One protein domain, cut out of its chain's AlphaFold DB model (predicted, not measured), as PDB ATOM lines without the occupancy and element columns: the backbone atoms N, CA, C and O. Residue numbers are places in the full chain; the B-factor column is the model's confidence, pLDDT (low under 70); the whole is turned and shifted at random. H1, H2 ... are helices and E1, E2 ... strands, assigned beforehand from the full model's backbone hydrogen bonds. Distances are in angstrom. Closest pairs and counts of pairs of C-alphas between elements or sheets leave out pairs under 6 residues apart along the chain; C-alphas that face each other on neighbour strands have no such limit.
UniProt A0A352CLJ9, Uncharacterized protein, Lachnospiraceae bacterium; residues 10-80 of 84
ATOM      1  N   ASP A  10     201.188 133.705 130.341       41.56
ATOM      2  CA  ASP A  10     200.667 135.067 130.465       41.56
ATOM      3  C   ASP A  10     199.151 135.170 130.710       41.56
ATOM      4  O   ASP A  10     198.747 136.042 131.470       41.56
ATOM      5  N   GLN A  11     198.309 134.267 130.184       51.22
ATOM      6  CA  GLN A  11     196.882 134.235 130.577       51.22
ATOM      7  C   GLN A  11     196.677 133.619 131.976       51.22
ATOM      8  O   GLN A  11     195.678 133.882 132.641       51.22
ATOM      9  N   LEU A  12     197.639 132.815 132.448       47.06
ATOM     10  CA  LEU A  12     197.662 132.230 133.796       47.06
ATOM     11  C   LEU A  12     198.239 133.197 134.845       47.06
ATOM     12  O   LEU A  12     198.001 132.991 136.041       47.06
ATOM     13  N   LYS A  13     198.992 134.222 134.412       50.94
ATOM     14  CA  LYS A  13     199.670 135.206 135.270       50.94
ATOM     15  C   LYS A  13     198.726 136.209 135.924       50.94
ATOM     16  O   LYS A  13     199.101 136.735 136.969       50.94
ATOM     17  N   ASP A  14     197.533 136.431 135.370       52.66
ATOM     18  CA  ASP A  14     196.575 137.409 135.909       52.66
ATOM     19  C   ASP A  14     195.975 136.982 137.261       52.66
ATOM     20  O   ASP A  14     195.599 137.841 138.056       52.66
ATOM     21  N   ILE A  15     195.963 135.684 137.594       56.69
ATOM     22  CA  ILE A  15     195.547 135.193 138.921       56.69
ATOM     23  C   ILE A  15     196.794 134.869 139.755       56.69
ATOM     24  O   ILE A  15     197.111 133.706 140.018       56.69
ATOM     25  N   ASN A  16     197.535 135.911 140.140       50.62
ATOM     26  CA  ASN A  16     198.675 135.832 141.057       50.62
ATOM     27  C   ASN A  16     198.449 136.764 142.253       50.62
ATOM     28  O   ASN A  16     198.832 137.927 142.214       50.62
ATOM     29  N   GLY A  17     197.847 136.226 143.319       51.38
ATOM     30  CA  GLY A  17     197.876 136.802 144.670       51.38
ATOM     31  C   GLY A  17     197.371 138.242 144.788       51.38
ATOM     32  O   GLY A  17     198.167 139.175 144.875       51.38
ATOM     33  N   GLY A  18     196.051 138.401 144.862       64.12
ATOM     34  CA  GLY A  18     195.359 139.671 145.096       64.12
ATOM     35  C   GLY A  18     194.001 139.685 144.402       64.12
ATOM     36  O   GLY A  18     193.795 138.919 143.468       64.12
ATOM     37  N   ALA A  19     193.060 140.511 144.857       75.06
ATOM     38  CA  ALA A  19     191.797 140.703 144.149       75.06
ATOM     39  C   ALA A  19     191.995 141.512 142.854       75.06
ATOM     40  O   ALA A  19     192.745 142.491 142.820       75.06
ATOM     41  N   GLY A  20     191.278 141.149 141.793       80.38
ATOM     42  CA  GLY A  20     191.421 141.806 140.498       80.38
ATOM     43  C   GLY A  20     190.315 141.463 139.511       80.38
ATOM     44  O   GLY A  20     189.234 141.000 139.884       80.38
ATOM     45  N   VAL A  21     190.568 141.762 138.240       80.00
ATOM     46  CA  VAL A  21     189.635 141.519 137.138       80.00
ATOM     47  C   VAL A  21     190.410 140.901 135.982       80.00
ATOM     48  O   VAL A  21     191.435 141.451 135.587       80.00
ATOM     49  N   THR A  22     189.945 139.772 135.446       75.56
ATOM     50  CA  THR A  22     190.558 139.161 134.261       75.56
ATOM     51  C   THR A  22     190.373 140.056 133.035       75.56
ATOM     52  O   THR A  22     189.565 140.994 133.033       75.56
ATOM     53  N   ARG A  23     191.073 139.738 131.944       70.19
ATOM     54  CA  ARG A  23     190.995 140.478 130.677       70.19
ATOM     55  C   ARG A  23     189.559 140.693 130.171       70.19
ATOM     56  O   ARG A  23     189.296 141.716 129.538       70.19
ATOM     57  N   TRP A  24     188.636 139.774 130.467       72.88
ATOM     58  CA  TRP A  24     187.230 139.837 130.042       72.88
ATOM     59  C   TRP A  24     186.234 140.303 131.104       72.88
ATOM     60  O   TRP A  24     185.024 140.218 130.899       72.88
ATOM     61  N   GLY A  25     186.714 140.855 132.217       73.50
ATOM     62  CA  GLY A  25     185.836 141.478 133.206       73.50
ATOM     63  C   GLY A  25     185.402 140.558 134.349       73.50
ATOM     64  O   GLY A  25     184.571 140.975 135.159       73.50
ATOM     65  N   PHE A  26     185.943 139.338 134.451       80.69
ATOM     66  CA  PHE A  26     185.630 138.446 135.568       80.69
ATOM     67  C   PHE A  26     186.395 138.865 136.815       80.69
ATOM     68  O   PHE A  26     187.620 138.939 136.809       80.69
ATOM     69  N   LYS A  27     185.676 139.154 137.898       84.31
ATOM     70  CA  LYS A  27     186.298 139.536 139.169       84.31
ATOM     71  C   LYS A  27     186.864 138.299 139.851       84.31
ATOM     72  O   LYS A  27     186.172 137.285 139.901       84.31
ATOM     73  N   TYR A  28     188.051 138.406 140.431       85.56
ATOM     74  CA  TYR A  28     188.598 137.395 141.331       85.56
ATOM     75  C   TYR A  28     188.970 137.994 142.683       85.56
ATOM     76  O   TYR A  28     189.294 139.180 142.777       85.56
ATOM     77  N   ASP A  29     188.856 137.188 143.734       83.19
ATOM     78  CA  ASP A  29     189.230 137.576 145.096       83.19
ATOM     79  C   ASP A  29     190.723 137.343 145.384       83.19
ATOM     80  O   ASP A  29     191.469 136.847 144.541       83.19
ATOM     81  N   ASP A  30     191.166 137.693 146.593       80.31
ATOM     82  CA  ASP A  30     192.563 137.544 147.025       80.31
ATOM     83  C   ASP A  30     193.068 136.091 147.036       80.31
ATOM     84  O   ASP A  30     194.275 135.854 147.081       80.31
ATOM     85  N   GLN A  31     192.161 135.111 146.972       80.44
ATOM     86  CA  GLN A  31     192.479 133.687 146.864       80.44
ATOM     87  C   GLN A  31     192.537 133.217 145.402       80.44
ATOM     88  O   GLN A  31     192.862 132.058 145.134       80.44
ATOM     89  N   GLY A  32     192.241 134.106 144.449       77.81
ATOM     90  CA  GLY A  32     192.150 133.799 143.029       77.81
ATOM     91  C   GLY A  32     190.846 133.110 142.631       77.81
ATOM     92  O   GLY A  32     190.787 132.497 141.564       77.81
ATOM     93  N   THR A  33     189.809 133.176 143.470       87.19
ATOM     94  CA  THR A  33     188.483 132.637 143.147       87.19
ATOM     95  C   THR A  33     187.755 133.600 142.225       87.19
ATOM     96  O   THR A  33     187.451 134.728 142.610       87.19
ATOM     97  N   VAL A  34     187.439 133.144 141.019       88.19
ATOM     98  CA  VAL A  34     186.732 133.897 139.987       88.19
ATOM     99  C   VAL A  34     185.220 133.841 140.225       88.19
ATOM    100  O   VAL A  34     184.655 132.776 140.468       88.19
ATOM    101  N   ASP A  35     184.552 134.992 140.137       89.44
ATOM    102  CA  ASP A  35     183.093 135.098 140.092       89.44
ATOM    103  C   ASP A  35     182.607 135.043 138.640       89.44
ATOM    104  O   ASP A  35     182.647 136.030 137.897       89.44
ATOM    105  N   PHE A  36     182.142 133.865 138.237       89.12
ATOM    106  CA  PHE A  36     181.545 133.628 136.936       89.12
ATOM    107  C   PHE A  36     180.020 133.627 137.050       89.12
ATOM    108  O   PHE A  36     179.402 132.608 137.353       89.12
ATOM    109  N   LYS A  37     179.381 134.774 136.789       88.62
ATOM    110  CA  LYS A  37     177.907 134.904 136.794       88.62
ATOM    111  C   LYS A  37     177.266 134.404 138.108       88.62
ATOM    112  O   LYS A  37     176.186 133.819 138.080       88.62
ATOM    113  N   GLY A  38     177.928 134.626 139.250       87.25
ATOM    114  CA  GLY A  38     177.498 134.157 140.571       87.25
ATOM    115  C   GLY A  38     178.065 132.794 140.991       87.25
ATOM    116  O   GLY A  38     177.944 132.434 142.162       87.25
ATOM    117  N   LEU A  39     178.715 132.055 140.085       89.38
ATOM    118  CA  LEU A  39     179.442 130.824 140.397       89.38
ATOM    119  C   LEU A  39     180.862 131.166 140.858       89.38
ATOM    120  O   LEU A  39     181.600 131.858 140.158       89.38
ATOM    121  N   LYS A  40     181.254 130.673 142.034       90.31
ATOM    122  CA  LYS A  40     182.610 130.835 142.569       90.31
ATOM    123  C   LYS A  40     183.492 129.691 142.078       90.31
ATOM    124  O   LYS A  40     183.256 128.542 142.433       90.31
ATOM    125  N   ILE A  41     184.497 130.016 141.274       88.81
ATOM    126  CA  ILE A  41     185.395 129.046 140.643       88.81
ATOM    127  C   ILE A  41     186.804 129.305 141.165       88.81
ATOM    128  O   ILE A  41     187.319 130.407 141.007       88.81
ATOM    129  N   ASN A  42     187.438 128.322 141.804       86.69
ATOM    130  CA  ASN A  42     188.806 128.506 142.296       86.69
ATOM    131  C   ASN A  42     189.799 128.681 141.128       86.69
ATOM    132  O   ASN A  42     189.515 128.335 139.978       86.69
ATOM    133  N   ALA A  43     190.996 129.183 141.432       81.75
ATOM    134  CA  ALA A  43     192.006 129.454 140.416       81.75
ATOM    135  C   ALA A  43     192.389 128.216 139.582       81.75
ATOM    136  O   ALA A  43     192.652 128.349 138.392       81.75
ATOM    137  N   ALA A  44     192.434 127.014 140.169       83.00
ATOM    138  CA  ALA A  44     192.811 125.799 139.443       83.00
ATOM    139  C   ALA A  44     191.737 125.392 138.422       83.00
ATOM    140  O   ALA A  44     192.053 125.128 137.262       83.00
ATOM    141  N   ASP A  45     190.475 125.431 138.837       86.69
ATOM    142  CA  ASP A  45     189.312 125.123 138.007       86.69
ATOM    143  C   ASP A  45     189.123 126.134 136.882       86.69
ATOM    144  O   ASP A  45     188.852 125.761 135.740       86.69
ATOM    145  N   TRP A  46     189.340 127.417 137.171       85.25
ATOM    146  CA  TRP A  46     189.308 128.467 136.159       85.25
ATOM    147  C   TRP A  46     190.376 128.244 135.082       85.25
ATOM    148  O   TRP A  46     190.090 128.295 133.884       85.25
ATOM    149  N   LYS A  47     191.602 127.912 135.505       80.19
ATOM    150  CA  LYS A  47     192.712 127.587 134.599       80.19
ATOM    151  C   LYS A  47     192.412 126.346 133.760       80.19
ATOM    152  O   LYS A  47     192.704 126.334 132.565       80.19
ATOM    153  N   TRP A  48     191.802 125.323 134.355       85.31
ATOM    154  CA  TRP A  48     191.392 124.125 133.628       85.31
ATOM    155  C   TRP A  48     190.302 124.419 132.589       85.31
ATOM    156  O   TRP A  48     190.430 123.956 131.455       85.31
ATOM    157  N   LEU A  49     189.286 125.222 132.935       84.56
ATOM    158  CA  LEU A  49     188.216 125.638 132.019       84.56
ATOM    159  C   LEU A  49     188.775 126.372 130.797       84.56
ATOM    160  O   LEU A  49     188.423 126.034 129.667       84.56
ATOM    161  N   ILE A  50     189.684 127.329 131.013       81.31
ATOM    162  CA  ILE A  50     190.414 128.016 129.933       81.31
ATOM    163  C   ILE A  50     191.199 126.999 129.093       81.31
ATOM    164  O   ILE A  50     191.154 127.042 127.864       81.31
ATOM    165  N   GLY A  51     191.837 126.028 129.751       77.94
ATOM    166  CA  GLY A  51     192.565 124.923 129.127       77.94
ATOM    167  C   GLY A  51     191.735 123.975 128.257       77.94
ATOM    168  O   GLY A  51     192.290 123.363 127.346       77.94
ATOM    169  N   GLN A  52     190.425 123.843 128.498       76.12
ATOM    170  CA  GLN A  52     189.553 122.996 127.670       76.12
ATOM    171  C   GLN A  52     189.227 123.624 126.314       76.12
ATOM    172  O   GLN A  52     188.762 122.935 125.399       76.12
ATOM    173  N   TYR A  53     189.464 124.926 126.158       74.38
ATOM    174  CA  TYR A  53     189.160 125.607 124.919       74.38
ATOM    175  C   TYR A  53     190.168 125.253 123.817       74.38
ATOM    176  O   TYR A  53     191.328 125.648 123.857       74.38
ATOM    177  N   ASN A  54     189.698 124.542 122.790       66.38
ATOM    178  CA  ASN A  54     190.481 124.173 121.602       66.38
ATOM    179  C   ASN A  54     189.854 124.717 120.301       66.38
ATOM    180  O   ASN A  54     189.953 124.104 119.236       66.38
ATOM    181  N   GLY A  55     189.098 125.815 120.397       64.56
ATOM    182  CA  GLY A  55     188.410 126.417 119.255       64.56
ATOM    183  C   GLY A  55     189.250 127.465 118.515       64.56
ATOM    184  O   GLY A  55     190.324 127.857 118.952       64.56
ATOM    185  N   ASN A  56     188.734 127.939 117.376       59.56
ATOM    186  CA  ASN A  56     189.402 128.930 116.517       59.56
ATOM    187  C   ASN A  56     189.333 130.381 117.039       59.56
ATOM    188  O   ASN A  56     189.880 131.277 116.396       59.56
ATOM    189  N   ILE A  57     188.618 130.657 118.136       62.62
ATOM    190  CA  ILE A  57     188.569 132.004 118.718       62.62
ATOM    191  C   ILE A  57     189.890 132.224 119.452       62.62
ATOM    192  O   ILE A  57     190.267 131.426 120.295       62.62
ATOM    193  N   GLY A  58     190.592 133.317 119.161       66.62
ATOM    194  CA  GLY A  58     191.894 133.608 119.774       66.62
ATOM    195  C   GLY A  58     191.858 133.928 121.274       66.62
ATOM    196  O   GLY A  58     192.878 134.353 121.806       66.62
ATOM    197  N   ASP A  59     190.711 133.777 121.944       74.94
ATOM    198  CA  ASP A  59     190.548 134.116 123.352       74.94
ATOM    199  C   ASP A  59     189.628 133.115 124.096       74.94
ATOM    200  O   ASP A  59     188.404 133.132 123.915       74.94
ATOM    201  N   PRO A  60     190.204 132.221 124.920       75.06
ATOM    202  CA  PRO A  60     189.464 131.232 125.708       75.06
ATOM    203  C   PRO A  60     188.486 131.832 126.725       75.06
ATOM    204  O   PRO A  60     187.404 131.284 126.938       75.06
ATOM    205  N   GLU A  61     188.830 132.966 127.343       77.06
ATOM    206  CA  GLU A  61     187.966 133.608 128.341       77.06
ATOM    207  C   GLU A  61     186.707 134.188 127.693       77.06
ATOM    208  O   GLU A  61     185.615 134.083 128.257       77.06
ATOM    209  N   TYR A  62     186.827 134.726 126.473       79.69
ATOM    210  CA  TYR A  62     185.662 135.144 125.694       79.69
ATOM    211  C   TYR A  62     184.709 133.974 125.445       79.69
ATOM    212  O   TYR A  62     183.497 134.117 125.612       79.69
ATOM    213  N   TYR A  63     185.235 132.800 125.089       80.06
ATOM    214  CA  TYR A  63     184.400 131.614 124.911       80.06
ATOM    215  C   TYR A  63     183.667 131.228 126.194       80.06
ATOM    216  O   TYR A  63     182.449 131.045 126.169       80.06
ATOM    217  N   ILE A  64     184.385 131.180 127.315       82.94
ATOM    218  CA  ILE A  64     183.798 130.871 128.623       82.94
ATOM    219  C   ILE A  64     182.717 131.896 128.981       82.94
ATOM    220  O   ILE A  64     181.658 131.519 129.472       82.94
ATOM    221  N   SER A  65     182.900 133.177 128.641       82.81
ATOM    222  CA  SER A  65     181.893 134.224 128.874       82.81
ATOM    223  C   SER A  65     180.552 133.983 128.175       82.81
ATOM    224  O   SER A  65     179.503 134.393 128.690       82.81
ATOM    225  N   MET A  66     180.562 133.269 127.047       85.31
ATOM    226  CA  MET A  66     179.354 132.905 126.307       85.31
ATOM    227  C   MET A  66     178.601 131.726 126.938       85.31
ATOM    228  O   MET A  66     177.413 131.563 126.668       85.31
ATOM    229  N   LEU A  67     179.250 130.929 127.794       86.31
ATOM    230  CA  LEU A  67     178.631 129.778 128.458       86.31
ATOM    231  C   LEU A  67     177.669 130.214 129.567       86.31
ATOM    232  O   LEU A  67     177.840 131.264 130.195       86.31
ATOM    233  N   SER A  68     176.644 129.407 129.837       90.62
ATOM    234  CA  SER A  68     175.801 129.620 131.014       90.62
ATOM    235  C   SER A  68     176.534 129.180 132.290       90.62
ATOM    236  O   SER A  68     177.440 128.350 132.241       90.62
ATOM    237  N   ALA A  69     176.135 129.716 133.449       89.44
ATOM    238  CA  ALA A  69     176.675 129.255 134.734       89.44
ATOM    239  C   ALA A  69     176.422 127.752 134.952       89.44
ATOM    240  O   ALA A  69     177.280 127.065 135.491       89.44
ATOM    241  N   GLN A  70     175.285 127.239 134.469       89.69
ATOM    242  CA  GLN A  70     174.912 125.830 134.576       89.69
ATOM    243  C   GLN A  70     175.803 124.918 133.719       89.69
ATOM    244  O   GLN A  70     176.178 123.835 134.163       89.69
ATOM    245  N   ASP A  71     176.176 125.353 132.511       90.12
ATOM    246  CA  ASP A  71     177.105 124.594 131.662       90.12
ATOM    247  C   ASP A  71     178.494 124.527 132.302       90.12
ATOM    248  O   ASP A  71     179.106 123.462 132.355       90.12
ATOM    249  N   VAL A  72     178.974 125.655 132.840       87.94
ATOM    250  CA  VAL A  72     180.270 125.721 133.527       87.94
ATOM    251  C   VAL A  72     180.270 124.864 134.790       87.94
ATOM    252  O   VAL A  72     181.194 124.079 134.985       87.94
ATOM    253  N   GLU A  73     179.221 124.940 135.610       89.00
ATOM    254  CA  GLU A  73     179.055 124.083 136.788       89.00
ATOM    255  C   GLU A  73     179.092 122.594 136.414       89.00
ATOM    256  O   GLU A  73     179.783 121.806 137.061       89.00
ATOM    257  N   LYS A  74     178.421 122.209 135.320       87.88
ATOM    258  CA  LYS A  74     178.451 120.834 134.815       87.88
ATOM    259  C   LYS A  74     179.859 120.404 134.387       87.88
ATOM    260  O   LYS A  74     180.276 119.304 134.742       87.88
ATOM    261  N   PHE A  75     180.598 121.251 133.667       87.00
ATOM    262  CA  PHE A  75     181.975 120.937 133.264       87.00
ATOM    263  C   PHE A  75     182.910 120.770 134.463       87.00
ATOM    264  O   PHE A  75     183.730 119.854 134.478       87.00
ATOM    265  N   LEU A  76     182.759 121.611 135.488       86.81
ATOM    266  CA  LEU A  76     183.531 121.497 136.727       86.81
ATOM    267  C   LEU A  76     183.193 120.219 137.502       86.81
ATOM    268  O   LEU A  76     184.093 119.547 138.004       86.81
ATOM    269  N   TYR A  77     181.915 119.843 137.549       84.94
ATOM    270  CA  TYR A  77     181.488 118.583 138.155       84.94
ATOM    271  C   TYR A  77     182.065 117.358 137.425       84.94
ATOM    272  O   TYR A  77     182.507 116.403 138.060       84.94
ATOM    273  N   GLU A  78     182.103 117.384 136.090       83.00
ATOM    274  CA  GLU A  78     182.726 116.324 135.285       83.00
ATOM    275  C   GLU A  78     184.257 116.278 135.456       83.00
ATOM    276  O   GLU A  78     184.844 115.196 135.376       83.00
ATOM    277  N   HIS A  79     184.906 117.419 135.726       80.94
ATOM    278  CA  HIS A  79     186.344 117.504 136.005       80.94
ATOM    279  C   HIS A  79     186.733 116.902 137.364       80.94
ATOM    280  O   HIS A  79     187.784 116.263 137.468       80.94
ATOM    281  N   HIS A  80     185.868 117.040 138.376       72.25
ATOM    282  CA  HIS A  80     186.039 116.469 139.718       72.25
ATOM    283  C   HIS A  80     185.015 115.361 140.001       72.25
ATOM    284  O   HIS A  80     184.111 115.554 140.821       72.25
TER     285      HIS A  80
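What this domain is: This is residues 10 to 80 of the 84 residues of an uncharacterized protein of Lachnospiraceae bacterium (UniProt A0A352CLJ9). A short helix, H1, joins a small two-stranded hairpin, E1 and E2, at its first end to helix H2 at its last, with H3 set crosswise. Residues 10 to 33 form a long looped stretch, tied to E1 by a short antiparallel pairing of residues 27 to 28 with 34 to 35. The printed part has 71 residues, under half of them in named elements, which come in the order E1, E2, H1, H2, H3 and are mostly helix by class; the whole is compact, with a radius of gyration of the C-alphas of 11.3 A and spans of 28 by 25 by 19 A.

Where its parts are: E1 is residues 34 to 36, from C-alpha 34 at (186.732, 133.897, 139.987), and E2 39 to 41. H1 is 43 to 51, 12.2 A; H2 60 to 66, 10.3 A; H3 69 to 79, 15.3 A, ending at C-alpha 79 (186.344, 117.504, 136.005).

How they stand to each other: Hairpin E1 and E2 is antiparallel, with N 34 and O 41 2.7 A apart. H1 and H2 touch, about perpendicular at 87 degrees; their closest C-alphas, Ile 50 and Pro 60, are 5.4 A apart. H1 and H3 only just touch, with 3 pairs of C-alphas within 8 A, the closest Asp 45 and Leu 76, 6.9 A. In H1, H2 and H3 every O i to N i+4 pair is within hydrogen-bond range.

The domain as a whole: The printed part has no cut and no long link; pLDDT is under 70 at residues 10 to 18 and 54 to 58.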